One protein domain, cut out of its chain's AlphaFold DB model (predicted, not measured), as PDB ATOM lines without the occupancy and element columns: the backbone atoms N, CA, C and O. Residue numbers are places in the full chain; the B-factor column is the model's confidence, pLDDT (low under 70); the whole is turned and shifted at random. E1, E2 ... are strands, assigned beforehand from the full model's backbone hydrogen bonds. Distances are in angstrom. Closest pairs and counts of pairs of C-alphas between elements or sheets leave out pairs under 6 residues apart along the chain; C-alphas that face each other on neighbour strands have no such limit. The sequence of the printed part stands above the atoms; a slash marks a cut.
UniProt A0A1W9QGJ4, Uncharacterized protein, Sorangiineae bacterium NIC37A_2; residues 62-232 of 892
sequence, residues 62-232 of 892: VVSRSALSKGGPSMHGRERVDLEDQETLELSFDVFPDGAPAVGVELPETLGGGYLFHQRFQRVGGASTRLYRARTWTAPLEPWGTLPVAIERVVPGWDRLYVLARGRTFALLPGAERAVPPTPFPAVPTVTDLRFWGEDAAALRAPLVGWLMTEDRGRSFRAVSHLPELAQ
ATOM      1  N   VAL A  62     -27.177  -3.342  45.291       70.19
ATOM      2  CA  VAL A  62     -27.563  -1.951  45.565       70.19
ATOM      3  C   VAL A  62     -26.484  -1.042  44.978       70.19
ATOM      4  O   VAL A  62     -25.320  -1.304  45.217       70.19
ATOM      5  N   VAL A  63     -26.851   0.004  44.234       72.94
ATOM      6  CA  VAL A  63     -25.920   1.013  43.679       72.94
ATOM      7  C   VAL A  63     -26.273   2.380  44.229       72.94
ATOM      8  O   VAL A  63     -27.450   2.749  44.227       72.94
ATOM      9  N   SER A  64     -25.274   3.161  44.637       71.56
ATOM     10  CA  SER A  64     -25.467   4.557  45.048       71.56
ATOM     11  C   SER A  64     -25.289   5.549  43.893       71.56
ATOM     12  O   SER A  64     -24.487   5.361  42.977       71.56
ATOM     13  N   ARG A  65     -25.997   6.680  43.951       73.31
ATOM     14  CA  ARG A  65     -25.841   7.779  42.987       73.31
ATOM     15  C   ARG A  65     -24.421   8.353  42.970       73.31
ATOM     16  O   ARG A  65     -23.961   8.804  41.920       73.31
ATOM     17  N   SER A  66     -23.735   8.360  44.113       68.69
ATOM     18  CA  SER A  66     -22.351   8.831  44.227       68.69
ATOM     19  C   SER A  66     -21.364   7.893  43.524       68.69
ATOM     20  O   SER A  66     -20.392   8.389  42.951       68.69
ATOM     21  N   ALA A  67     -21.644   6.585  43.473       66.88
ATOM     22  CA  ALA A  67     -20.826   5.616  42.744       66.88
ATOM     23  C   ALA A  67     -20.752   5.913  41.239       66.88
ATOM     24  O   ALA A  67     -19.702   5.792  40.620       66.88
ATOM     25  N   LEU A  68     -21.838   6.430  40.664       70.19
ATOM     26  CA  LEU A  68     -21.921   6.757  39.237       70.19
ATOM     27  C   LEU A  68     -21.383   8.154  38.891       70.19
ATOM     28  O   LEU A  68     -21.441   8.575  37.738       70.19
ATOM     29  N   SER A  69     -20.903   8.919  39.878       64.38
ATOM     30  CA  SER A  69     -20.423  10.292  39.658       64.38
ATOM     31  C   SER A  69     -18.998  10.367  39.101       64.38
ATOM     32  O   SER A  69     -18.649  11.375  38.479       64.38
ATOM     33  N   LYS A  70     -18.201   9.310  39.297       62.69
ATOM     34  CA  LYS A  70     -16.843   9.164  38.763       62.69
ATOM     35  C   LYS A  70     -16.926   8.451  37.408       62.69
ATOM     36  O   LYS A  70     -17.642   7.469  37.282       62.69
ATOM     37  N   GLY A  71     -16.266   8.996  36.388       65.81
ATOM     38  CA  GLY A  71     -16.135   8.334  35.088       65.81
ATOM     39  C   GLY A  71     -14.992   7.320  35.104       65.81
ATOM     40  O   GLY A  71     -14.017   7.534  35.827       65.81
ATOM     41  N   GLY A  72     -15.118   6.272  34.287       72.56
ATOM     42  CA  GLY A  72     -14.156   5.173  34.180       72.56
ATOM     43  C   GLY A  72     -14.187   4.181  35.355       72.56
ATOM     44  O   GLY A  72     -15.047   4.294  36.235       72.56
ATOM     45  N   PRO A  73     -13.236   3.232  35.379       78.19
ATOM     46  CA  PRO A  73     -13.123   2.204  36.409       78.19
ATOM     47  C   PRO A  73     -12.955   2.785  37.821       78.19
ATOM     48  O   PRO A  73     -12.013   3.531  38.104       78.19
ATOM     49  N   SER A  74     -13.850   2.435  38.743       75.38
ATOM     50  CA  SER A  74     -13.799   2.877  40.137       75.38
ATOM     51  C   SER A  74     -14.281   1.814  41.131       75.38
ATOM     52  O   SER A  74     -15.075   0.926  40.815       75.38
ATOM     53  N   MET A  75     -13.759   1.905  42.360       76.06
ATOM     54  CA  MET A  75     -14.190   1.118  43.520       76.06
ATOM     55  C   MET A  75     -15.087   1.975  44.422       76.06
ATOM     56  O   MET A  75     -14.692   3.078  44.814       76.06
ATOM     57  N   HIS A  76     -16.251   1.454  44.806       69.69
ATOM     58  CA  HIS A  76     -17.177   2.080  45.752       69.69
ATOM     59  C   HIS A  76     -17.603   1.064  46.817       69.69
ATOM     60  O   HIS A  76     -18.476   0.234  46.593       69.69
ATOM     61  N   GLY A  77     -16.945   1.087  47.981       66.62
ATOM     62  CA  GLY A  77     -17.118   0.042  48.993       66.62
ATOM     63  C   GLY A  77     -16.692  -1.322  48.441       66.62
ATOM     64  O   GLY A  77     -15.502  -1.568  48.244       66.62
ATOM     65  N   ARG A  78     -17.670  -2.194  48.163       64.50
ATOM     66  CA  ARG A  78     -17.471  -3.536  47.575       64.50
ATOM     67  C   ARG A  78     -17.793  -3.593  46.075       64.50
ATOM     68  O   ARG A  78     -17.720  -4.658  45.478       64.50
ATOM     69  N   GLU A  79     -18.171  -2.465  45.484       71.56
ATOM     70  CA  GLU A  79     -18.693  -2.364  44.121       71.56
ATOM     71  C   GLU A  79     -17.575  -1.950  43.159       71.56
ATOM     72  O   GLU A  79     -16.871  -0.963  43.398       71.56
ATOM     73  N   ARG A  80     -17.432  -2.685  42.056       80.62
ATOM     74  CA  ARG A  80     -16.603  -2.325  40.901       80.62
ATOM     75  C   ARG A  80     -17.504  -1.703  39.852       80.62
ATOM     76  O   ARG A  80     -18.341  -2.388  39.273       80.62
ATOM     77  N   VAL A  81     -17.343  -0.408  39.631       78.00
ATOM     78  CA  VAL A  81     -18.125   0.364  38.663       78.00
ATOM     79  C   VAL A  81     -17.231   0.693  37.481       78.00
ATOM     80  O   VAL A  81     -16.113   1.155  37.686       78.00
ATOM     81  N   ASP A  82     -17.711   0.465  36.266       79.56
ATOM     82  CA  ASP A  82     -17.089   0.981  35.054       79.56
ATOM     83  C   ASP A  82     -18.127   1.708  34.200       79.56
ATOM     84  O   ASP A  82     -19.217   1.199  33.929       79.56
ATOM     85  N   LEU A  83     -17.796   2.931  33.805       74.94
ATOM     86  CA  LEU A  83     -18.645   3.769  32.974       74.94
ATOM     87  C   LEU A  83     -17.948   3.987  31.632       74.94
ATOM     88  O   LEU A  83     -17.175   4.936  31.477       74.94
ATOM     89  N   GLU A  84     -18.266   3.114  30.681       68.56
ATOM     90  CA  GLU A  84     -17.706   3.084  29.331       68.56
ATOM     91  C   GLU A  84     -18.538   3.993  28.397       68.56
ATOM     92  O   GLU A  84     -19.748   3.826  28.222       68.56
ATOM     93  N   ASP A  85     -17.893   5.024  27.840       61.34
ATOM     94  CA  ASP A  85     -18.389   5.885  26.751       61.34
ATOM     95  C   ASP A  85     -19.813   6.469  26.876       61.34
ATOM     96  O   ASP A  85     -20.503   6.700  25.889       61.34
ATOM     97  N   GLN A  86     -20.254   6.816  28.091       58.50
ATOM     98  CA  GLN A  86     -21.535   7.504  28.394       58.50
ATOM     99  C   GLN A  86     -22.823   6.716  28.102       58.50
ATOM    100  O   GLN A  86     -23.882   7.111  28.593       58.50
ATOM    101  N   GLU A  87     -22.751   5.622  27.348       64.31
ATOM    102  CA  GLU A  87     -23.903   4.801  26.955       64.31
ATOM    103  C   GLU A  87     -23.907   3.417  27.599       64.31
ATOM    104  O   GLU A  87     -24.963   2.776  27.643       64.31
ATOM    105  N   THR A  88     -22.761   2.995  28.140       71.81
ATOM    106  CA  THR A  88     -22.588   1.698  28.782       71.81
ATOM    107  C   THR A  88     -22.197   1.880  30.246       71.81
ATOM    108  O   THR A  88     -21.224   2.549  30.579       71.81
ATOM    109  N   LEU A  89     -22.982   1.292  31.147       77.75
ATOM    110  CA  LEU A  89     -22.618   1.153  32.558       77.75
ATOM    111  C   LEU A  89     -22.432  -0.322  32.852       77.75
ATOM    112  O   LEU A  89     -23.377  -1.085  32.667       77.75
ATOM    113  N   GLU A  90     -21.259  -0.689  33.346       79.19
ATOM    114  CA  GLU A  90     -20.982  -2.008  33.890       79.19
ATOM    115  C   GLU A  90     -20.764  -1.922  35.400       79.19
ATOM    116  O   GLU A  90     -20.095  -1.032  35.921       79.19
ATOM    117  N   LEU A  91     -21.344  -2.866  36.126       75.25
ATOM    118  CA  LEU A  91     -21.206  -2.978  37.570       75.25
ATOM    119  C   LEU A  91     -20.866  -4.419  37.905       75.25
ATOM    120  O   LEU A  91     -21.457  -5.325  37.326       75.25
ATOM    121  N   SER A  92     -19.974  -4.621  38.864       75.56
ATOM    122  CA  SER A  92     -19.747  -5.905  39.513       75.56
ATOM    123  C   SER A  92     -19.740  -5.752  41.021       75.56
ATOM    124  O   SER A  92     -19.226  -4.778  41.568       75.56
ATOM    125  N   PHE A  93     -20.316  -6.738  41.688       67.94
ATOM    126  CA  PHE A  93     -20.535  -6.732  43.130       67.94
ATOM    127  C   PHE A  93     -19.926  -7.956  43.802       67.94
ATOM    128  O   PHE A  93     -20.414  -8.402  44.841       67.94
ATOM    129  N   ASP A  94     -18.884  -8.526  43.192       66.00
ATOM    130  CA  ASP A  94     -18.166  -9.640  43.792       66.00
ATOM    131  C   ASP A  94     -17.758  -9.292  45.227       66.00
ATOM    132  O   ASP A  94     -17.076  -8.308  45.524       66.00
ATOM    133  N   VAL A  95     -18.244 -10.118  46.141       62.72
ATOM    134  CA  VAL A  95     -18.127  -9.914  47.573       62.72
ATOM    135  C   VAL A  95     -16.724 -10.342  47.973       62.72
ATOM    136  O   VAL A  95     -16.464 -11.521  48.203       62.72
ATOM    137  N   PHE A  96     -15.807  -9.379  48.082       70.69
ATOM    138  CA  PHE A  96     -14.499  -9.671  48.654       70.69
ATOM    139  C   PHE A  96     -14.681 -10.198  50.093       70.69
ATOM    140  O   PHE A  96     -15.327  -9.515  50.899       70.69
ATOM    141  N   PRO A  97     -14.146 -11.379  50.437       63.03
ATOM    142  CA  PRO A  97     -14.553 -12.153  51.612       63.03
ATOM    143  C   PRO A  97     -14.407 -11.425  52.956       63.03
ATOM    144  O   PRO A  97     -15.254 -11.609  53.824       63.03
ATOM    145  N   ASP A  98     -13.408 -10.550  53.120       63.72
ATOM    146  CA  ASP A  98     -13.141  -9.891  54.412       63.72
ATOM    147  C   ASP A  98     -13.767  -8.494  54.556       63.72
ATOM    148  O   ASP A  98     -13.500  -7.798  55.532       63.72
ATOM    149  N   GLY A  99     -14.543  -8.031  53.568       56.88
ATOM    150  CA  GLY A  99     -15.165  -6.696  53.578       56.88
ATOM    151  C   GLY A  99     -14.196  -5.504  53.480       56.88
ATOM    152  O   GLY A  99     -14.642  -4.391  53.224       56.88
ATOM    153  N   ALA A 100     -12.884  -5.721  53.618       64.94
ATOM    154  CA  ALA A 100     -11.859  -4.691  53.463       64.94
ATOM    155  C   ALA A 100     -11.817  -4.131  52.026       64.94
ATOM    156  O   ALA A 100     -12.041  -4.890  51.075       64.94
ATOM    157  N   PRO A 101     -11.478  -2.842  51.834       68.44
ATOM    158  CA  PRO A 101     -11.371  -2.256  50.504       68.44
ATOM    159  C   PRO A 101     -10.297  -2.974  49.678       68.44
ATOM    160  O   PRO A 101      -9.170  -3.191  50.138       68.44
ATOM    161  N   ALA A 102     -10.658  -3.343  48.452       81.00
ATOM    162  CA  ALA A 102      -9.737  -3.886  47.466       81.00
ATOM    163  C   ALA A 102      -9.206  -2.772  46.557       81.00
ATOM    164  O   ALA A 102      -9.879  -1.770  46.316       81.00
ATOM    165  N   VAL A 103      -8.001  -2.967  46.029       86.06
ATOM    166  CA  VAL A 103      -7.385  -2.072  45.044       86.06
ATOM    167  C   VAL A 103      -7.199  -2.847  43.747       86.06
ATOM    168  O   VAL A 103      -6.646  -3.946  43.770       86.06
ATOM    169  N   GLY A 104      -7.688  -2.286  42.640       87.50
ATOM    170  CA  GLY A 104      -7.533  -2.839  41.297       87.50
ATOM    171  C   GLY A 104      -6.367  -2.195  40.551       87.50
ATOM    172  O   GLY A 104      -6.169  -0.984  40.630       87.50
ATOM    173  N   VAL A 105      -5.609  -3.010  39.824       89.62
ATOM    174  CA  VAL A 105      -4.467  -2.609  38.998       89.62
ATOM    175  C   VAL A 105      -4.673  -3.167  37.597       89.62
ATOM    176  O   VAL A 105      -4.816  -4.379  37.438       89.62
ATOM    177  N   GLU A 106      -4.705  -2.288  36.600       89.06
ATOM    178  CA  GLU A 106      -4.765  -2.680  35.190       89.06
ATOM    179  C   GLU A 106      -3.448  -3.312  34.755       89.06
ATOM    180  O   GLU A 106      -2.364  -2.864  35.145       89.06
ATOM    181  N   LEU A 107      -3.542  -4.375  33.970       89.12
ATOM    182  CA  LEU A 107      -2.403  -5.164  33.550       89.12
ATOM    183  C   LEU A 107      -2.205  -5.042  32.039       89.12
ATOM    184  O   LEU A 107      -3.147  -5.282  31.286       89.12
ATOM    185  N   PRO A 108      -0.975  -4.757  31.582       87.06
ATOM    186  CA  PRO A 108      -0.635  -4.836  30.169       87.06
ATOM    187  C   PRO A 108      -0.881  -6.236  29.595       87.06
ATOM    188  O   PRO A 108      -0.775  -7.243  30.304       87.06
ATOM    189  N   GLU A 109      -1.095  -6.312  28.281       85.69
ATOM    190  CA  GLU A 109      -1.216  -7.582  27.544       85.69
ATOM    191  C   GLU A 109      -0.019  -8.517  27.780       85.69
ATOM    192  O   GLU A 109      -0.184  -9.729  27.919       85.69
ATOM    193  N   THR A 110       1.190  -7.964  27.948       83.44
ATOM    194  CA  THR A 110       2.404  -8.741  28.262       83.44
ATOM    195  C   THR A 110       2.325  -9.486  29.598       83.44
ATOM    196  O   THR A 110       3.031 -10.475  29.788       83.44
ATOM    197  N   LEU A 111       1.447  -9.059  30.515       86.50
ATOM    198  CA  LEU A 111       1.187  -9.689  31.818       86.50
ATOM    199  C   LEU A 111      -0.152 -10.446  31.857       86.50
ATOM    200  O   LEU A 111      -0.700 -10.729  32.934       86.50
ATOM    201  N   GLY A 112      -0.675 -10.784  30.677       86.19
ATOM    202  CA  GLY A 112      -1.926 -11.512  30.484       86.19
ATOM    203  C   GLY A 112      -3.178 -10.634  30.487       86.19
ATOM    204  O   GLY A 112      -4.264 -11.187  30.645       86.19
ATOM    205  N   GLY A 113      -3.035  -9.307  30.377       88.06
ATOM    206  CA  GLY A 113      -4.149  -8.364  30.241       88.06
ATOM    207  C   GLY A 113      -5.094  -8.300  31.448       88.06
ATOM    208  O   GLY A 113      -4.898  -8.966  32.471       88.06
ATOM    209  N   GLY A 114      -6.153  -7.501  31.331       90.12
ATOM    210  CA  GLY A 114      -7.195  -7.378  32.351       90.12
ATOM    211  C   GLY A 114      -6.723  -6.697  33.637       90.12
ATOM    212  O   GLY A 114      -5.990  -5.715  33.598       90.12
ATOM    213  N   TYR A 115      -7.172  -7.195  34.790       91.12
ATOM    214  CA  TYR A 115      -6.968  -6.550  36.088       91.12
ATOM    215  C   TYR A 115      -6.523  -7.530  37.177       91.12
ATOM    216  O   TYR A 115      -6.956  -8.685  37.237       91.12
ATOM    217  N   LEU A 116      -5.681  -7.030  38.081       91.31
ATOM    218  CA  LEU A 116      -5.340  -7.649  39.357       91.31
ATOM    219  C   LEU A 116      -5.984  -6.861  40.494       91.31
ATOM    220  O   LEU A 116      -5.714  -5.673  40.652       91.31
ATOM    221  N   PHE A 117      -6.751  -7.536  41.339       90.12
ATOM    222  CA  PHE A 117      -7.274  -6.979  42.580       90.12
ATOM    223  C   PHE A 117      -6.514  -7.540  43.773       90.12
ATOM    224  O   PHE A 117      -6.284  -8.749  43.857       90.12
ATOM    225  N   HIS A 118      -6.156  -6.677  44.723       89.12
ATOM    226  CA  HIS A 118      -5.544  -7.091  45.981       89.12
ATOM    227  C   HIS A 118      -6.314  -6.561  47.196       89.12
ATOM    228  O   HIS A 118      -6.647  -5.378  47.273       89.12
ATOM    229  N   GLN A 119      -6.576  -7.441  48.167       87.75
ATOM    230  CA  GLN A 119      -7.309  -7.133  49.399       87.75
ATOM    231  C   GLN A 119      -6.477  -7.514  50.626       87.75
ATOM    232  O   GLN A 119      -6.079  -8.669  50.783       87.75
ATOM    233  N   ARG A 120      -6.225  -6.545  51.512       86.69
ATOM    234  CA  ARG A 120      -5.530  -6.785  52.784       86.69
ATOM    235  C   ARG A 120      -6.476  -7.397  53.810       86.69
ATOM    236  O   ARG A 120      -7.621  -6.969  53.919       86.69
ATOM    237  N   PHE A 121      -5.961  -8.311  54.623       82.06
ATOM    238  CA  PHE A 121      -6.678  -8.870  55.765       82.06
ATOM    239  C   PHE A 121      -5.722  -9.211  56.914       82.06
ATOM    240  O   PHE A 121      -4.501  -9.296  56.735       82.06
ATOM    241  N   GLN A 122      -6.268  -9.375  58.118       78.81
ATOM    242  CA  GLN A 122      -5.497  -9.790  59.290       78.81
ATOM    243  C   GLN A 122      -5.593 -11.303  59.495       78.81
ATOM    244  O   GLN A 122      -6.682 -11.872  59.483       78.81
ATOM    245  N   ARG A 123      -4.446 -11.950  59.727       71.62
ATOM    246  CA  ARG A 123      -4.329 -13.365  60.099       71.62
ATOM    247  C   ARG A 123      -3.670 -13.460  61.478       71.62
ATOM    248  O   ARG A 123      -2.920 -12.573  61.891       71.62
ATOM    249  N   VAL A 124      -3.915 -14.546  62.209       62.25
ATOM    250  CA  VAL A 124      -3.190 -14.823  63.460       62.25
ATOM    251  C   VAL A 124      -1.689 -14.881  63.150       62.25
ATOM    252  O   VAL A 124      -1.249 -15.737  62.390       62.25
ATOM    253  N   GLY A 125      -0.912 -13.949  63.711       58.12
ATOM    254  CA  GLY A 125       0.535 -13.851  63.493       58.12
ATOM    255  C   GLY A 125       1.003 -12.808  62.468       58.12
ATOM    256  O   GLY A 125       2.212 -12.632  62.336       58.12
ATOM    257  N   GLY A 126       0.109 -12.080  61.782       69.25
ATOM    258  CA  GLY A 126       0.515 -10.983  60.894       69.25
ATOM    259  C   GLY A 126      -0.537 -10.533  59.877       69.25
ATOM    260  O   GLY A 126      -1.636 -11.075  59.793       69.25
ATOM    261  N   ALA A 127      -0.192  -9.519  59.083       79.06
ATOM    262  CA  ALA A 127      -1.025  -9.053  57.975       79.06
ATOM    263  C   ALA A 127      -0.763  -9.878  56.701       79.06
ATOM    264  O   ALA A 127       0.366 -10.294  56.440       79.06
ATOM    265  N   SER A 128      -1.798 -10.115  55.901       85.56
ATOM    266  CA  SER A 128      -1.737 -10.891  54.656       85.56
ATOM    267  C   SER A 128      -2.571 -10.222  53.561       85.56
ATOM    268  O   SER A 128      -3.358  -9.313  53.838       85.56
ATOM    269  N   THR A 129      -2.385 -10.639  52.309       89.56
ATOM    270  CA  THR A 129      -3.090 -10.058  51.156       89.56
ATOM    271  C   THR A 129      -3.611 -11.148  50.227       89.56
ATOM    272  O   THR A 129      -2.845 -12.013  49.809       89.56
ATOM    273  N   ARG A 130      -4.898 -11.099  49.878       89.06
ATOM    274  CA  ARG A 130      -5.517 -11.961  48.859       89.06
ATOM    275  C   ARG A 130      -5.433 -11.303  47.489       89.06
ATOM    276  O   ARG A 130      -5.613 -10.090  47.388       89.06
ATOM    277  N   LEU A 131      -5.171 -12.103  46.462       90.25
ATOM    278  CA  LEU A 131      -5.065 -11.686  45.069       90.25
ATOM    279  C   LEU A 131      -6.162 -12.338  44.226       90.25
ATOM    280  O   LEU A 131      -6.398 -13.544  44.336       90.25
ATOM    281  N   TYR A 132      -6.766 -11.547  43.343       89.00
ATOM    282  CA  TYR A 132      -7.792 -11.983  42.398       89.00
ATOM    283  C   TYR A 132      -7.509 -11.421  41.005       89.00
ATOM    284  O   TYR A 132      -7.068 -10.279  40.873       89.00
ATOM    285  N   ARG A 133      -7.780 -12.199  39.963       89.81
ATOM    286  CA  ARG A 133      -7.700 -11.777  38.561       89.81
ATOM    287  C   ARG A 133      -9.095 -11.486  38.018       89.81
ATOM    288  O   ARG A 133     -10.068 -12.083  38.456       89.81
ATOM    289  N   ALA A 134      -9.188 -10.584  37.050       89.12
ATOM    290  CA  ALA A 134     -10.393 -10.383  36.253       89.12
ATOM    291  C   ALA A 134     -10.006 -10.013  34.817       89.12
ATOM    292  O   ALA A 134      -9.000  -9.338  34.602       89.12
ATOM    293  N   ARG A 135     -10.791 -10.445  33.824       88.88
ATOM    294  CA  ARG A 135     -10.523 -10.135  32.404       88.88
ATOM    295  C   ARG A 135     -10.780  -8.670  32.047       88.88
ATOM    296  O   ARG A 135     -10.051  -8.103  31.251       88.88
ATOM    297  N   THR A 136     -11.799  -8.072  32.652       87.25
ATOM    298  CA  THR A 136     -12.138  -6.644  32.577       87.25
ATOM    299  C   THR A 136     -12.374  -6.125  33.995       87.25
ATOM    300  O   THR A 136     -12.425  -6.924  34.937       87.25
ATOM    301  N   TRP A 137     -12.523  -4.808  34.177       87.12
ATOM    302  CA  TRP A 137     -12.690  -4.212  35.509       87.12
ATOM    303  C   TRP A 137     -13.846  -4.834  36.294       87.12
ATOM    304  O   TRP A 137     -13.730  -5.052  37.499       87.12
ATOM    305  N   THR A 138     -14.936  -5.168  35.609       84.69
ATOM    306  CA  THR A 138     -16.168  -5.717  36.180       84.69
ATOM    307  C   THR A 138     -16.295  -7.232  35.988       84.69
ATOM    308  O   THR A 138     -17.239  -7.818  36.514       84.69
ATOM    309  N   ALA A 139     -15.404  -7.906  35.249       83.94
ATOM    310  CA  ALA A 139     -15.468  -9.362  35.047       83.94
ATOM    311  C   ALA A 139     -15.399 -10.128  36.383       83.94
ATOM    312  O   ALA A 139     -14.715  -9.646  37.295       83.94
ATOM    313  N   PRO A 140     -16.048 -11.307  36.506       81.25
ATOM    314  CA  PRO A 140     -16.005 -12.120  37.721       81.25
ATOM    315  C   PRO A 140     -14.582 -12.311  38.257       81.25
ATOM    316  O   PRO A 140     -13.652 -12.535  37.478       81.25
ATOM    317  N   LEU A 141     -14.418 -12.200  39.578       83.94
ATOM    318  CA  LEU A 141     -13.129 -12.425  40.234       83.94
ATOM    319  C   LEU A 141     -12.723 -13.901  40.163       83.94
ATOM    320  O   LEU A 141     -13.395 -14.778  40.701       83.94
ATOM    321  N   GLU A 142     -11.563 -14.154  39.573       86.62
ATOM    322  CA  GLU A 142     -10.885 -15.443  39.587       86.62
ATOM    323  C   GLU A 142      -9.872 -15.456  40.751       86.62
ATOM    324  O   GLU A 142      -8.952 -14.626  40.775       86.62
ATOM    325  N   PRO A 143     -10.023 -16.346  41.749       86.38
ATOM    326  CA  PRO A 143      -9.083 -16.455  42.860       86.38
ATOM    327  C   PRO A 143      -7.676 -16.790  42.347       86.38
ATOM    328  O   PRO A 143      -7.504 -17.749  41.599       86.38
ATOM    329  N   TRP A 144      -6.661 -16.015  42.747       87.81
ATOM    330  CA  TRP A 144      -5.284 -16.254  42.298       87.81
ATOM    331  C   TRP A 144      -4.376 -16.795  43.408       87.81
ATOM    332  O   TRP A 144      -3.636 -17.751  43.187       87.81
ATOM    333  N   GLY A 145      -4.437 -16.229  44.616       88.56
ATOM    334  CA  GLY A 145      -3.661 -16.741  45.747       88.56
ATOM    335  C   GLY A 145      -3.585 -15.788  46.934       88.56
ATOM    336  O   GLY A 145      -4.114 -14.676  46.900       88.56
ATOM    337  N   THR A 146      -2.902 -16.222  47.992       89.00
ATOM    338  CA  THR A 146      -2.667 -15.419  49.202       89.00
ATOM    339  C   THR A 146      -1.181 -15.168  49.407       89.00
ATOM    340  O   THR A 146      -0.389 -16.103  49.425       89.00
ATOM    341  N   LEU A 147      -0.799 -13.913  49.630       88.31
ATOM    342  CA  LEU A 147       0.549 -13.533  50.044       88.31
ATOM    343  C   LEU A 147       0.601 -13.322  51.565       88.31
ATOM    344  O   LEU A 147      -0.231 -12.580  52.100       88.31
ATOM    345  N   PRO A 148       1.602 -13.879  52.274       85.31
ATOM    346  CA  PRO A 148       1.752 -13.734  53.725       85.31
ATOM    347  C   PRO A 148       2.380 -12.384  54.126       85.31
ATOM    348  O   PRO A 148       3.209 -12.306  55.031       85.31
ATOM    349  N   VAL A 149       2.023 -11.311  53.416       83.25
ATOM    350  CA  VAL A 149       2.469  -9.931  53.655       83.25
ATOM    351  C   VAL A 149       1.346  -8.946  53.339       83.25
ATOM    352  O   VAL A 149       0.467  -9.225  52.522       83.25
ATOM    353  N   ALA A 150       1.398  -7.760  53.945       85.62
ATOM    354  CA  ALA A 150       0.564  -6.631  53.546       85.62
ATOM    355  C   ALA A 150       1.180  -5.918  52.336       85.62
ATOM    356  O   ALA A 150       2.245  -5.310  52.451       85.62
ATOM    357  N   ILE A 151       0.498  -5.973  51.191       88.00
ATOM    358  CA  ILE A 151       0.914  -5.258  49.980       88.00
ATOM    359  C   ILE A 151       0.586  -3.777  50.123       88.00
ATOM    360  O   ILE A 151      -0.545  -3.414  50.446       88.00
ATOM    361  N   GLU A 152       1.561  -2.918  49.856       85.88
ATOM    362  CA  GLU A 152       1.399  -1.467  49.746       85.88
ATOM    363  C   GLU A 152       1.016  -1.052  48.344       85.88
ATOM    364  O   GLU A 152       0.075  -0.277  48.176       85.88
ATOM    365  N   ARG A 153       1.685  -1.623  47.346       88.44
ATOM    366  CA  ARG A 153       1.399  -1.329  45.951       88.44
ATOM    367  C   ARG A 153       1.802  -2.490  45.057       88.44
ATOM    368  O   ARG A 153       2.806  -3.154  45.313       88.44
ATOM    369  N   VAL A 154       1.051  -2.690  43.981       90.94
ATOM    370  CA  VAL A 154       1.470  -3.533  42.858       90.94
ATOM    371  C   VAL A 154       1.745  -2.636  41.660       90.94
ATOM    372  O   VAL A 154       0.955  -1.745  41.360       90.94
ATOM    373  N   VAL A 155       2.881  -2.848  41.005       91.75
ATOM    374  CA  VAL A 155       3.329  -2.073  39.849       91.75
ATOM    375  C   VAL A 155       3.532  -3.031  38.672       91.75
ATOM    376  O   VAL A 155       4.419  -3.889  38.740       91.75
ATOM    377  N   PRO A 156       2.737  -2.912  37.596       90.19
ATOM    378  CA  PRO A 156       2.987  -3.634  36.355       90.19
ATOM    379  C   PRO A 156       4.312  -3.182  35.737       90.19
ATOM    380  O   PRO A 156       4.505  -1.994  35.485       90.19
ATOM    381  N   GLY A 157       5.235  -4.121  35.535       88.75
ATOM    382  CA  GLY A 157       6.458  -3.892  34.772       88.75
ATOM    383  C   GLY A 157       6.371  -4.476  33.365       88.75
ATOM    384  O   GLY A 157       5.292  -4.811  32.884       88.75
ATOM    385  N   TRP A 158       7.522  -4.635  32.710       86.31
ATOM    386  CA  TRP A 158       7.580  -5.152  31.337       86.31
ATOM    387  C   TRP A 158       7.151  -6.621  31.221       86.31
ATOM    388  O   TRP A 158       6.379  -6.971  30.330       86.31
ATOM    389  N   ASP A 159       7.651  -7.474  32.120       85.81
ATOM    390  CA  ASP A 159       7.517  -8.939  32.065       85.81
ATOM    391  C   ASP A 159       7.005  -9.571  33.375       85.81
ATOM    392  O   ASP A 159       6.764 -10.778  33.443       85.81
ATOM    393  N   ARG A 160       6.841  -8.767  34.432       90.31
ATOM    394  CA  ARG A 160       6.413  -9.210  35.763       90.31
ATOM    395  C   ARG A 160       5.674  -8.118  36.531       90.31
ATOM    396  O   ARG A 160       5.790  -6.931  36.233       90.31
ATOM    397  N   LEU A 161       4.947  -8.532  37.563       91.69
ATOM    398  CA  LEU A 161       4.255  -7.657  38.506       91.69
ATOM    399  C   LEU A 161       5.134  -7.435  39.728       91.69
ATOM    400  O   LEU A 161       5.406  -8.374  40.471       91.69
ATOM    401  N   TYR A 162       5.564  -6.204  39.961       91.25
ATOM    402  CA  TYR A 162       6.366  -5.862  41.127       91.25
ATOM    403  C   TYR A 162       5.460  -5.568  42.315       91.25
ATOM    404  O   TYR A 162       4.529  -4.770  42.222       91.25
ATOM    405  N   VAL A 163       5.740  -6.211  43.441       90.50
ATOM    406  CA  VAL A 163       4.988  -6.073  44.682       90.50
ATOM    407  C   VAL A 163       5.860  -5.342  45.690       90.50
ATOM    408  O   VAL A 163       6.892  -5.852  46.132       90.50
ATOM    409  N   LEU A 164       5.417  -4.140  46.050       88.44
ATOM    410  CA  LEU A 164       5.967  -3.335  47.130       88.44
ATOM    411  C   LEU A 164       5.141  -3.646  48.378       88.44
ATOM    412  O   LEU A 164       3.948  -3.339  48.441       88.44
ATOM    413  N   ALA A 165       5.755  -4.307  49.347       82.44
ATOM    414  CA  ALA A 165       5.177  -4.591  50.651       82.44
ATOM    415  C   ALA A 165       6.011  -3.900  51.731       82.44
ATOM    416  O   ALA A 165       7.172  -3.546  51.504       82.44
ATOM    417  N   ARG A 166       5.438  -3.733  52.927       71.50
ATOM    418  CA  ARG A 166       6.140  -3.047  54.013       71.50
ATOM    419  C   ARG A 166       7.464  -3.738  54.324       71.50
ATOM    420  O   ARG A 166       7.490  -4.849  54.856       71.50
ATOM    421  N   GLY A 167       8.556  -3.064  53.987       63.97
ATOM    422  CA  GLY A 167       9.901  -3.577  54.179       63.97
ATOM    423  C   GLY A 167      10.245  -4.831  53.365       63.97
ATOM    424  O   GLY A 167      11.096  -5.593  53.816       63.97
ATOM    425  N   ARG A 168       9.579  -5.080  52.225       75.56
ATOM    426  CA  ARG A 168       9.911  -6.174  51.296       75.56
ATOM    427  C   ARG A 168       9.526  -5.831  49.859       75.56
ATOM    428  O   ARG A 168       8.384  -5.455  49.605       75.56
ATOM    429  N   THR A 169      10.424  -6.088  48.914       81.38
ATOM    430  CA  THR A 169      10.122  -6.017  47.475       81.38
ATOM    431  C   THR A 169      10.349  -7.363  46.794       81.38
ATOM    432  O   THR A 169      11.390  -7.995  46.958       81.38
ATOM    433  N   PHE A 170       9.382  -7.806  45.996       85.56
ATOM    434  CA  PHE A 170       9.488  -9.010  45.166       85.56
ATOM    435  C   PHE A 170       8.659  -8.851  43.893       85.56
ATOM    436  O   PHE A 170       7.993  -7.836  43.705       85.56
ATOM    437  N   ALA A 171       8.706  -9.836  43.003       90.06
ATOM    438  CA  ALA A 171       7.896  -9.850  41.797       90.06
ATOM    439  C   ALA A 171       7.068 -11.136  41.669       90.06
ATOM    440  O   ALA A 171       7.408 -12.181  42.227       90.06
ATOM    441  N   LEU A 172       5.972 -11.054  40.923       91.00
ATOM    442  CA  LEU A 172       5.120 -12.167  40.517       91.00
ATOM    443  C   LEU A 172       5.155 -12.270  38.992       91.00
ATOM    444  O   LEU A 172       4.963 -11.275  38.293       91.00
ATOM    445  N   LEU A 173       5.383 -13.473  38.473       87.56
ATOM    446  CA  LEU A 173       5.198 -13.750  37.049       87.56
ATOM    447  C   LEU A 173       3.700 -13.953  36.747       87.56
ATOM    448  O   LEU A 173       2.941 -14.326  37.650       87.56
ATOM    449  N   PRO A 174       3.249 -13.746  35.500       80.75
ATOM    450  CA  PRO A 174       1.896 -14.123  35.097       80.75
ATOM    451  C   PRO A 174       1.631 -15.604  35.415       80.75
ATOM    452  O   PRO A 174       2.412 -16.472  35.031       80.75
ATOM    453  N   GLY A 175       0.571 -15.893  36.178       76.06
ATOM    454  CA  GLY A 175       0.239 -17.259  36.615       76.06
ATOM    455  C   GLY A 175       1.168 -17.852  37.684       76.06
ATOM    456  O   GLY A 175       1.138 -19.056  37.920       76.06
ATOM    457  N   ALA A 176       2.012 -17.042  38.331       74.69
ATOM    458  CA  ALA A 176       3.000 -17.540  39.279       74.69
ATOM    459  C   ALA A 176       2.389 -18.262  40.488       74.69
ATOM    460  O   ALA A 176       1.559 -17.714  41.208       74.69
ATOM    461  N   GLU A 177       2.921 -19.451  40.779       80.12
ATOM    462  CA  GLU A 177       2.671 -20.173  42.033       80.12
ATOM    463  C   GLU A 177       3.650 -19.801  43.156       80.12
ATOM    464  O   GLU A 177       3.501 -20.261  44.283       80.12
ATOM    465  N   ARG A 178       4.678 -19.000  42.852       83.38
ATOM    466  CA  ARG A 178       5.699 -18.528  43.796       83.38
ATOM    467  C   ARG A 178       6.153 -17.122  43.429       83.38
ATOM    468  O   ARG A 178       6.267 -16.804  42.246       83.38
ATOM    469  N   ALA A 179       6.480 -16.310  44.424       85.56
ATOM    470  CA  ALA A 179       7.139 -15.038  44.166       85.56
ATOM    471  C   ALA A 179       8.602 -15.250  43.735       85.56
ATOM    472  O   ALA A 179       9.260 -16.220  44.124       85.56
ATOM    473  N   VAL A 180       9.110 -14.331  42.920       84.50
ATOM    474  CA  VAL A 180      10.488 -14.308  42.417       84.50
ATOM    475  C   VAL A 180      11.194 -13.024  42.869       84.50
ATOM    476  O   VAL A 180      10.527 -12.043  43.213       84.50
ATOM    477  N   PRO A 181      12.538 -12.992  42.893       79.38
ATOM    478  CA  PRO A 181      13.275 -11.759  43.149       79.38
ATOM    479  C   PRO A 181      12.886 -10.641  42.163       79.38
ATOM    480  O   PRO A 181      12.587 -10.932  41.000       79.38
ATOM    481  N   PRO A 182      12.933  -9.361  42.574       80.25
ATOM    482  CA  PRO A 182      12.549  -8.224  41.735       80.25
ATOM    483  C   PRO A 182      13.639  -7.852  40.706       80.25
ATOM    484  O   PRO A 182      13.834  -6.686  40.388       80.25
ATOM    485  N   THR A 183      14.396  -8.823  40.191       75.62
ATOM    486  CA  THR A 183      15.399  -8.580  39.142       75.62
ATOM    487  C   THR A 183      14.718  -8.058  37.868       75.62
ATOM    488  O   THR A 183      13.577  -8.449  37.613       75.62
ATOM    489  N   PRO A 184      15.365  -7.195  37.058       73.25
ATOM    490  CA  PRO A 184      16.789  -6.835  37.039       73.25
ATOM    491  C   PRO A 184      17.163  -5.569  37.846       73.25
ATOM    492  O   PRO A 184      17.924  -4.737  37.374       73.25
ATOM    493  N   PHE A 185      16.652  -5.380  39.065       81.88
ATOM    494  CA  PHE A 185      17.044  -4.221  39.877       81.88
ATOM    495  C   PHE A 185      18.497  -4.266  40.378       81.88
ATOM    496  O   PHE A 185      19.026  -5.350  40.646       81.88
ATOM    497  N   PRO A 186      19.137  -3.090  40.535       81.62
ATOM    498  CA  PRO A 186      20.443  -2.981  41.157       81.62
ATOM    499  C   PRO A 186      20.351  -3.451  42.608       81.62
ATOM    500  O   PRO A 186      19.285  -3.420  43.227       81.62
ATOM    501  N   ALA A 187      21.487  -3.862  43.167       79.62
ATOM    502  CA  ALA A 187      21.572  -4.190  44.581       79.62
ATOM    503  C   ALA A 187      21.355  -2.904  45.398       79.62
ATOM    504  O   ALA A 187      22.263  -2.091  45.564       79.62
ATOM    505  N   VAL A 188      20.127  -2.720  45.876       85.81
ATOM    506  CA  VAL A 188      19.715  -1.637  46.771       85.81
ATOM    507  C   VAL A 188      19.114  -2.231  48.042       85.81
ATOM    508  O   VAL A 188      18.607  -3.355  47.997       85.81
ATOM    509  N   PRO A 189      19.122  -1.506  49.177       81.62
ATOM    510  CA  PRO A 189      18.653  -2.059  50.442       81.62
ATOM    511  C   PRO A 189      17.175  -2.444  50.374       81.62
ATOM    512  O   PRO A 189      16.770  -3.505  50.832       81.62
ATOM    513  N   THR A 190      16.360  -1.588  49.769       82.81
ATOM    514  CA  THR A 190      14.937  -1.821  49.523       82.81
ATOM    515  C   THR A 190      14.480  -0.863  48.433       82.81
ATOM    516  O   THR A 190      15.114   0.173  48.213       82.81
ATOM    517  N   VAL A 191      13.368  -1.186  47.780       86.44
ATOM    518  CA  VAL A 191      12.686  -0.276  46.857       86.44
ATOM    519  C   VAL A 191      11.497   0.347  47.584       86.44
ATOM    520  O   VAL A 191      10.733  -0.371  48.226       86.44
ATOM    521  N   THR A 192      11.361   1.670  47.522       84.56
ATOM    522  CA  THR A 192      10.259   2.409  48.171       84.56
ATOM    523  C   THR A 192       9.271   2.997  47.168       84.56
ATOM    524  O   THR A 192       8.088   3.139  47.463       84.56
ATOM    525  N   ASP A 193       9.729   3.279  45.951       87.31
ATOM    526  CA  ASP A 193       8.888   3.669  44.822       87.31
ATOM    527  C   ASP A 193       9.441   3.005  43.556       87.31
ATOM    528  O   ASP A 193      10.640   2.757  43.438       87.31
ATOM    529  N   LEU A 194       8.561   2.692  42.617       89.31
ATOM    530  CA  LEU A 194       8.876   2.036  41.356       89.31
ATOM    531  C   LEU A 194       7.874   2.465  40.289       89.31
ATOM    532  O   LEU A 194       6.663   2.406  40.517       89.31
ATOM    533  N   ARG A 195       8.381   2.876  39.131       90.62
ATOM    534  CA  ARG A 195       7.596   3.370  38.000       90.62
ATOM    535  C   ARG A 195       8.168   2.829  36.702       90.62
ATOM    536  O   ARG A 195       9.384   2.800  36.543       90.62
ATOM    537  N   PHE A 196       7.284   2.470  35.782       87.62
ATOM    538  CA  PHE A 196       7.615   2.082  34.414       87.62
ATOM    539  C   PHE A 196       6.911   3.040  33.460       87.62
ATOM    540  O   PHE A 196       5.781   3.452  33.729       87.62
ATOM    541  N   TRP A 197       7.571   3.411  32.368       85.94
ATOM    542  CA  TRP A 197       6.956   4.167  31.283       85.94
ATOM    543  C   TRP A 197       7.625   3.823  29.954       85.94
ATOM    544  O   TRP A 197       8.819   3.528  29.888       85.94
ATOM    545  N   GLY A 198       6.840   3.872  28.879       80.62
ATOM    546  CA  GLY A 198       7.295   3.401  27.575       80.62
ATOM    547  C   GLY A 198       7.707   1.925  27.600       80.62
ATOM    548  O   GLY A 198       7.301   1.158  28.475       80.62
ATOM    549  N   GLU A 199       8.519   1.526  26.625       83.12
ATOM    550  CA  GLU A 199       8.902   0.121  26.449       83.12
ATOM    551  C   GLU A 199      10.134  -0.287  27.268       83.12
ATOM    552  O   GLU A 199      10.287  -1.467  27.580       83.12
ATOM    553  N   ASP A 200      10.994   0.673  27.635       87.19
ATOM    554  CA  ASP A 200      12.352   0.375  28.119       87.19
ATOM    555  C   ASP A 200      12.769   1.161  29.369       87.19
ATOM    556  O   ASP A 200      13.804   0.856  29.972       87.19
ATOM    557  N   ALA A 201      11.976   2.158  29.777       90.19
ATOM    558  CA  ALA A 201      12.340   3.073  30.846       90.19
ATOM    559  C   ALA A 201      11.623   2.763  32.165       90.19
ATOM    560  O   ALA A 201      10.425   2.471  32.220       90.19
ATOM    561  N   ALA A 202      12.387   2.815  33.250       90.94
ATOM    562  CA  ALA A 202      11.865   2.668  34.595       90.94
ATOM    563  C   ALA A 202      12.677   3.504  35.572       90.94
ATOM    564  O   ALA A 202      13.856   3.794  35.360       90.94
ATOM    565  N   ALA A 203      12.056   3.851  36.689       92.12
ATOM    566  CA  ALA A 203      12.750   4.428  37.817       92.12
ATOM    567  C   ALA A 203      12.312   3.752  39.099       92.12
ATOM    568  O   ALA A 203      11.128   3.502  39.321       92.12
ATOM    569  N   LEU A 204      13.286   3.513  39.960       91.25
ATOM    570  CA  LEU A 204      13.070   3.047  41.312       91.25
ATOM    571  C   LEU A 204      13.677   4.048  42.285       91.25
ATOM    572  O   LEU A 204      14.679   4.703  41.992       91.25
ATOM    573  N   ARG A 205      13.065   4.157  43.453       89.69
ATOM    574  CA  ARG A 205      13.587   4.937  44.562       89.69
ATOM    575  C   ARG A 205      14.087   3.999  45.641       89.69
ATOM    576  O   ARG A 205      13.403   3.036  45.989       89.69
ATOM    577  N   ALA A 206      15.276   4.285  46.152       88.81
ATOM    578  CA  ALA A 206      15.898   3.523  47.219       88.81
ATOM    579  C   ALA A 206      16.451   4.453  48.313       88.81
ATOM    580  O   ALA A 206      16.879   5.577  48.013       88.81
ATOM    581  N   PRO A 207      16.494   3.990  49.574       89.44
ATOM    582  CA  PRO A 207      17.180   4.694  50.650       89.44
ATOM    583  C   PRO A 207      18.645   4.966  50.297       89.44
ATOM    584  O   PRO A 207      19.286   4.188  49.591       89.44
ATOM    585  N   LEU A 208      19.174   6.065  50.824       89.75
ATOM    586  CA  LEU A 208      20.515   6.618  50.619       89.75
ATOM    587  C   LEU A 208      20.796   7.140  49.208       89.75
ATOM    588  O   LEU A 208      21.289   8.256  49.064       89.75
ATOM    589  N   VAL A 209      20.442   6.370  48.182       88.06
ATOM    590  CA  VAL A 209      20.800   6.646  46.784       88.06
ATOM    591  C   VAL A 209      19.762   7.531  46.080       88.06
ATOM    592  O   VAL A 209      20.094   8.258  45.148       88.06
ATOM    593  N   GLY A 210      18.509   7.533  46.543       89.31
ATOM    594  CA  GLY A 210      17.439   8.324  45.939       89.31
ATOM    595  C   GLY A 210      16.882   7.668  44.677       89.31
ATOM    596  O   GLY A 210      16.576   6.477  44.690       89.31
ATOM    597  N   TRP A 211      16.681   8.450  43.615       90.88
ATOM    598  CA  TRP A 211      16.128   7.949  42.356       90.88
ATOM    599  C   TRP A 211      17.214   7.324  41.485       90.88
ATOM    600  O   TRP A 211      18.193   7.976  41.125       90.88
ATOM    601  N   LEU A 212      16.996   6.071  41.103       91.56
ATOM    602  CA  LEU A 212      17.761   5.361  40.091       91.56
ATOM    603  C   LEU A 212      16.871   5.141  38.874       91.56
ATOM    604  O   LEU A 212      15.749   4.655  39.003       91.56
ATOM    605  N   MET A 213      17.381   5.477  37.697       92.69
ATOM    606  CA  MET A 213      16.658   5.376  36.436       92.69
ATOM    607  C   MET A 213      17.391   4.460  35.463       92.69
ATOM    608  O   MET A 213      18.618   4.484  35.380       92.69
ATOM    609  N   THR A 214      16.623   3.684  34.714       91.75
ATOM    610  CA  THR A 214      17.069   2.863  33.592       91.75
ATOM    611  C   THR A 214      16.305   3.271  32.334       91.75
ATOM    612  O   THR A 214      15.149   3.687  32.413       91.75
ATOM    613  N   GLU A 215      16.965   3.157  31.188       91.00
ATOM    614  CA  GLU A 215      16.393   3.335  29.844       91.00
ATOM    615  C   GLU A 215      16.689   2.116  28.951       91.00
ATOM    616  O   GLU A 215      16.533   2.169  27.737       91.00
ATOM    617  N   ASP A 216      17.169   1.020  29.547       90.25
ATOM    618  CA  ASP A 216      17.651  -0.179  28.857       90.25
ATOM    619  C   ASP A 216      17.073  -1.467  29.466       90.25
ATOM    620  O   ASP A 216      17.735  -2.509  29.525       90.25
ATOM    621  N   ARG A 217      15.820  -1.394  29.935       86.69
ATOM    622  CA  ARG A 217      15.096  -2.485  30.608       86.69
ATOM    623  C   ARG A 217      15.782  -3.015  31.868       86.69
ATOM    624  O   ARG A 217      15.738  -4.207  32.170       86.69
ATOM    625  N   GLY A 218      16.419  -2.123  32.617       87.00
ATOM    626  CA  GLY A 218      17.104  -2.436  33.867       87.00
ATOM    627  C   GLY A 218      18.442  -3.149  33.690       87.00
ATOM    628  O   GLY A 218      18.948  -3.718  34.653       87.00
ATOM    629  N   ARG A 219      19.042  -3.125  32.493       86.75
ATOM    630  CA  ARG A 219      20.420  -3.614  32.309       86.75
ATOM    631  C   ARG A 219      21.424  -2.704  33.013       86.75
ATOM    632  O   ARG A 219      22.418  -3.195  33.544       86.75
ATOM    633  N   SER A 220      21.155  -1.403  33.052       88.94
ATOM    634  CA  SER A 220      21.928  -0.421  33.798       88.94
ATOM    635  C   SER A 220      21.021   0.596  34.489       88.94
ATOM    636  O   SER A 220      19.928   0.919  34.024       88.94
ATOM    637  N   PHE A 221      21.482   1.096  35.635       90.31
ATOM    638  CA  PHE A 221      20.797   2.127  36.408       90.31
ATOM    639  C   PHE A 221      21.747   3.291  36.670       90.31
ATOM    640  O   PHE A 221      22.898   3.086  37.052       90.31
ATOM    641  N   ARG A 222      21.245   4.515  36.504       90.06
ATOM    642  CA  ARG A 222      21.957   5.757  36.821       90.06
ATOM    643  C   ARG A 222      21.191   6.571  37.853       90.06
ATOM    644  O   ARG A 222      19.965   6.645  37.796       90.06
ATOM    645  N   ALA A 223      21.910   7.193  38.779       88.62
ATOM    646  CA  ALA A 223      21.300   8.108  39.734       88.62
ATOM    647  C   ALA A 223      20.805   9.377  39.028       88.62
ATOM    648  O   ALA A 223      21.494   9.928  38.167       88.62
ATOM    649  N   VAL A 224      19.613   9.843  39.398       88.25
ATOM    650  CA  VAL A 224      19.012  11.084  38.894       88.25
ATOM    651  C   VAL A 224      18.489  11.919  40.061       88.25
ATOM    652  O   VAL A 224      17.996  11.394  41.055       88.25
ATOM    653  N   SER A 225      18.596  13.244  39.959       81.31
ATOM    654  CA  SER A 225      18.126  14.154  41.013       81.31
ATOM    655  C   SER A 225      16.608  14.370  40.984       81.31
ATOM    656  O   SER A 225      16.006  14.669  42.013       81.31
ATOM    657  N   HIS A 226      15.987  14.200  39.817       82.06
ATOM    658  CA  HIS A 226      14.554  14.347  39.588       82.06
ATOM    659  C   HIS A 226      14.102  13.407  38.467       82.06
ATOM    660  O   HIS A 226      14.896  13.026  37.606       82.06
ATOM    661  N   LEU A 227      12.822  13.032  38.487       81.31
ATOM    662  CA  LEU A 227      12.214  12.245  37.418       81.31
ATOM    663  C   LEU A 227      11.743  13.149  36.268       81.31
ATOM    664  O   LEU A 227      11.240  14.245  36.540       81.31
ATOM    665  N   PRO A 228      11.829  12.684  35.008       75.44
ATOM    666  CA  PRO A 228      11.252  13.393  33.869       75.44
ATOM    667  C   PRO A 228       9.731  13.555  34.025       75.44
ATOM    668  O   PRO A 228       9.074  12.736  34.664       75.44
ATOM    669  N   GLU A 229       9.159  14.600  33.425       67.50
ATOM    670  CA  GLU A 229       7.731  14.952  33.537       67.50
ATOM    671  C   GLU A 229       6.795  13.807  33.099       67.50
ATOM    672  O   GLU A 229       5.781  13.541  33.741       67.50
ATOM    673  N   LEU A 230       7.207  13.026  32.093       59.78
ATOM    674  CA  LEU A 230       6.524  11.805  31.637       59.78
ATOM    675  C   LEU A 230       6.382  10.729  32.731       59.78
ATOM    676  O   LEU A 230       5.455   9.930  32.689       59.78
ATOM    677  N   ALA A 231       7.258  10.726  33.738       57.84
ATOM    678  CA  ALA A 231       7.191   9.823  34.888       57.84
ATOM    679  C   ALA A 231       6.379  10.403  36.069       57.84
ATOM    680  O   ALA A 231       6.246   9.751  37.114       57.84
ATOM    681  N   GLN A 232       5.844  11.624  35.934       56.53
ATOM    682  CA  GLN A 232       5.030  12.315  36.942       56.53
ATOM    683  C   GLN A 232       3.516  12.207  36.657       56.53
ATOM    684  O   GLN A 232       2.713  12.389  37.572       56.53
TER     685      GLN A 232
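AT A GLANCE: This is residues 62 to 232 of the 892 residues of an uncharacterized protein of Sorangiineae bacterium NIC37A_2 (UniProt A0A1W9QGJ4). Four small antiparallel sheets follow one another in a row along the longest axis, in the order in which the chain makes them. The middle two, E5 to E8 and E9 to E11, form a loose, partial sandwich, meeting mainly at the edge strand E9; the sheet E2 to E4 and the short strand E1 lie at one end of the row, and the sheet E12 to E15 at the other. The printed part has 171 residues with 15 named strands, E1 to E15 along the chain, and no named helix; the class is all strand, though under half of the residues, 81, are in named elements. The sheets have the orders E2 E3 E4, E5 E6 E7 E8, E9 E10 E11 and E12 E13 E14 E15. The whole is compact, with a radius of gyration of the C-alphas of 17.4 A, and spans 50 by 43 by 26 A.

HOW THE PARTS SIT: One four-stranded sheet holds E5 (residues 102 to 106), E6 (115 to 123), E7 (126 to 134) and E8 (142 to 147), a meander, each strand the antiparallel neighbour of the one before. It is strongly twisted, its C-alphas up to 5.0 A off the best plane. N 103 and O 118 of E5 and E6 are within hydrogen-bond range at 3.0 A, N 119 and O 130 of E6 and E7 at 2.9 A, and N 131 and O 145 of E7 and E8 at 2.8 A. The meander E9 (151 to 156), E10 (161 to 165) and E11 (168 to 172) makes a sandwich with it, two sheets face to face, with best planes 25 degrees apart. The closest C-alphas of E5 and E9 are those of Val 105 and Val 154, 7.1 A apart; E10 and E11 are apart from E5. N 155 and O 162 of E9 and E10 are 2.8 A apart, and N 163 and O 170 of E10 and E11 also 2.8 A. Another four-stranded sheet is the meander E12 (193 to 197), E13 (201 to 206), E14 (210 to 214) and E15 (222 to 224), only just strongly twisted, with C-alphas up to 4.0 A off the best plane. The closest C-alphas of E9 and E12 are those of Val 155 and Leu 194, 7.1 A apart. N 195 and O 203 of E12 and E13 are 2.8 A apart, N 204 and O 212 of E13 and E14 2.9 A, and N 213 and O 222 of E14 and E15 2.8 A. A further sheet is the meander E2 (74 to 76), E3 (79 to 84) and E4 (88 to 92); the closest C-alphas of E2 and E5 are those of Met 75 and Val 103, 7.7 A apart. N 74 and O 81 of E2 and E3 are 2.8 A apart, and N 82 and O 90 of E3 and E4 also 2.8 A. E1 (62 to 64) pairs with no named strand and is apart from E2.

IN THESE COORDINATES: E6 and E7, nine residues each, are the longest strands by residues, 25.1 A and 27.0 A from first to last C-alpha. E13 measures 16.8 A, E3 15.8 A and E8 15.6 A. E1 begins at C-alpha 62, (-27.563, -1.951, 45.565). E9 begins at C-alpha 151, (0.914, -5.258, 49.980), and E15 ends at C-alpha 224, (19.012, 11.084, 38.894).

THE WHOLE: The two C-alphas farthest apart are those of Val 62 and Ser 220, 50.9 A. The printed part has no cut. The link E11 to E12, residues 173 to 192, is long. The mean pLDDT of the printed part is 81.2; 28 residues are under 70, among them residues 97 to 101 and 229 to 232.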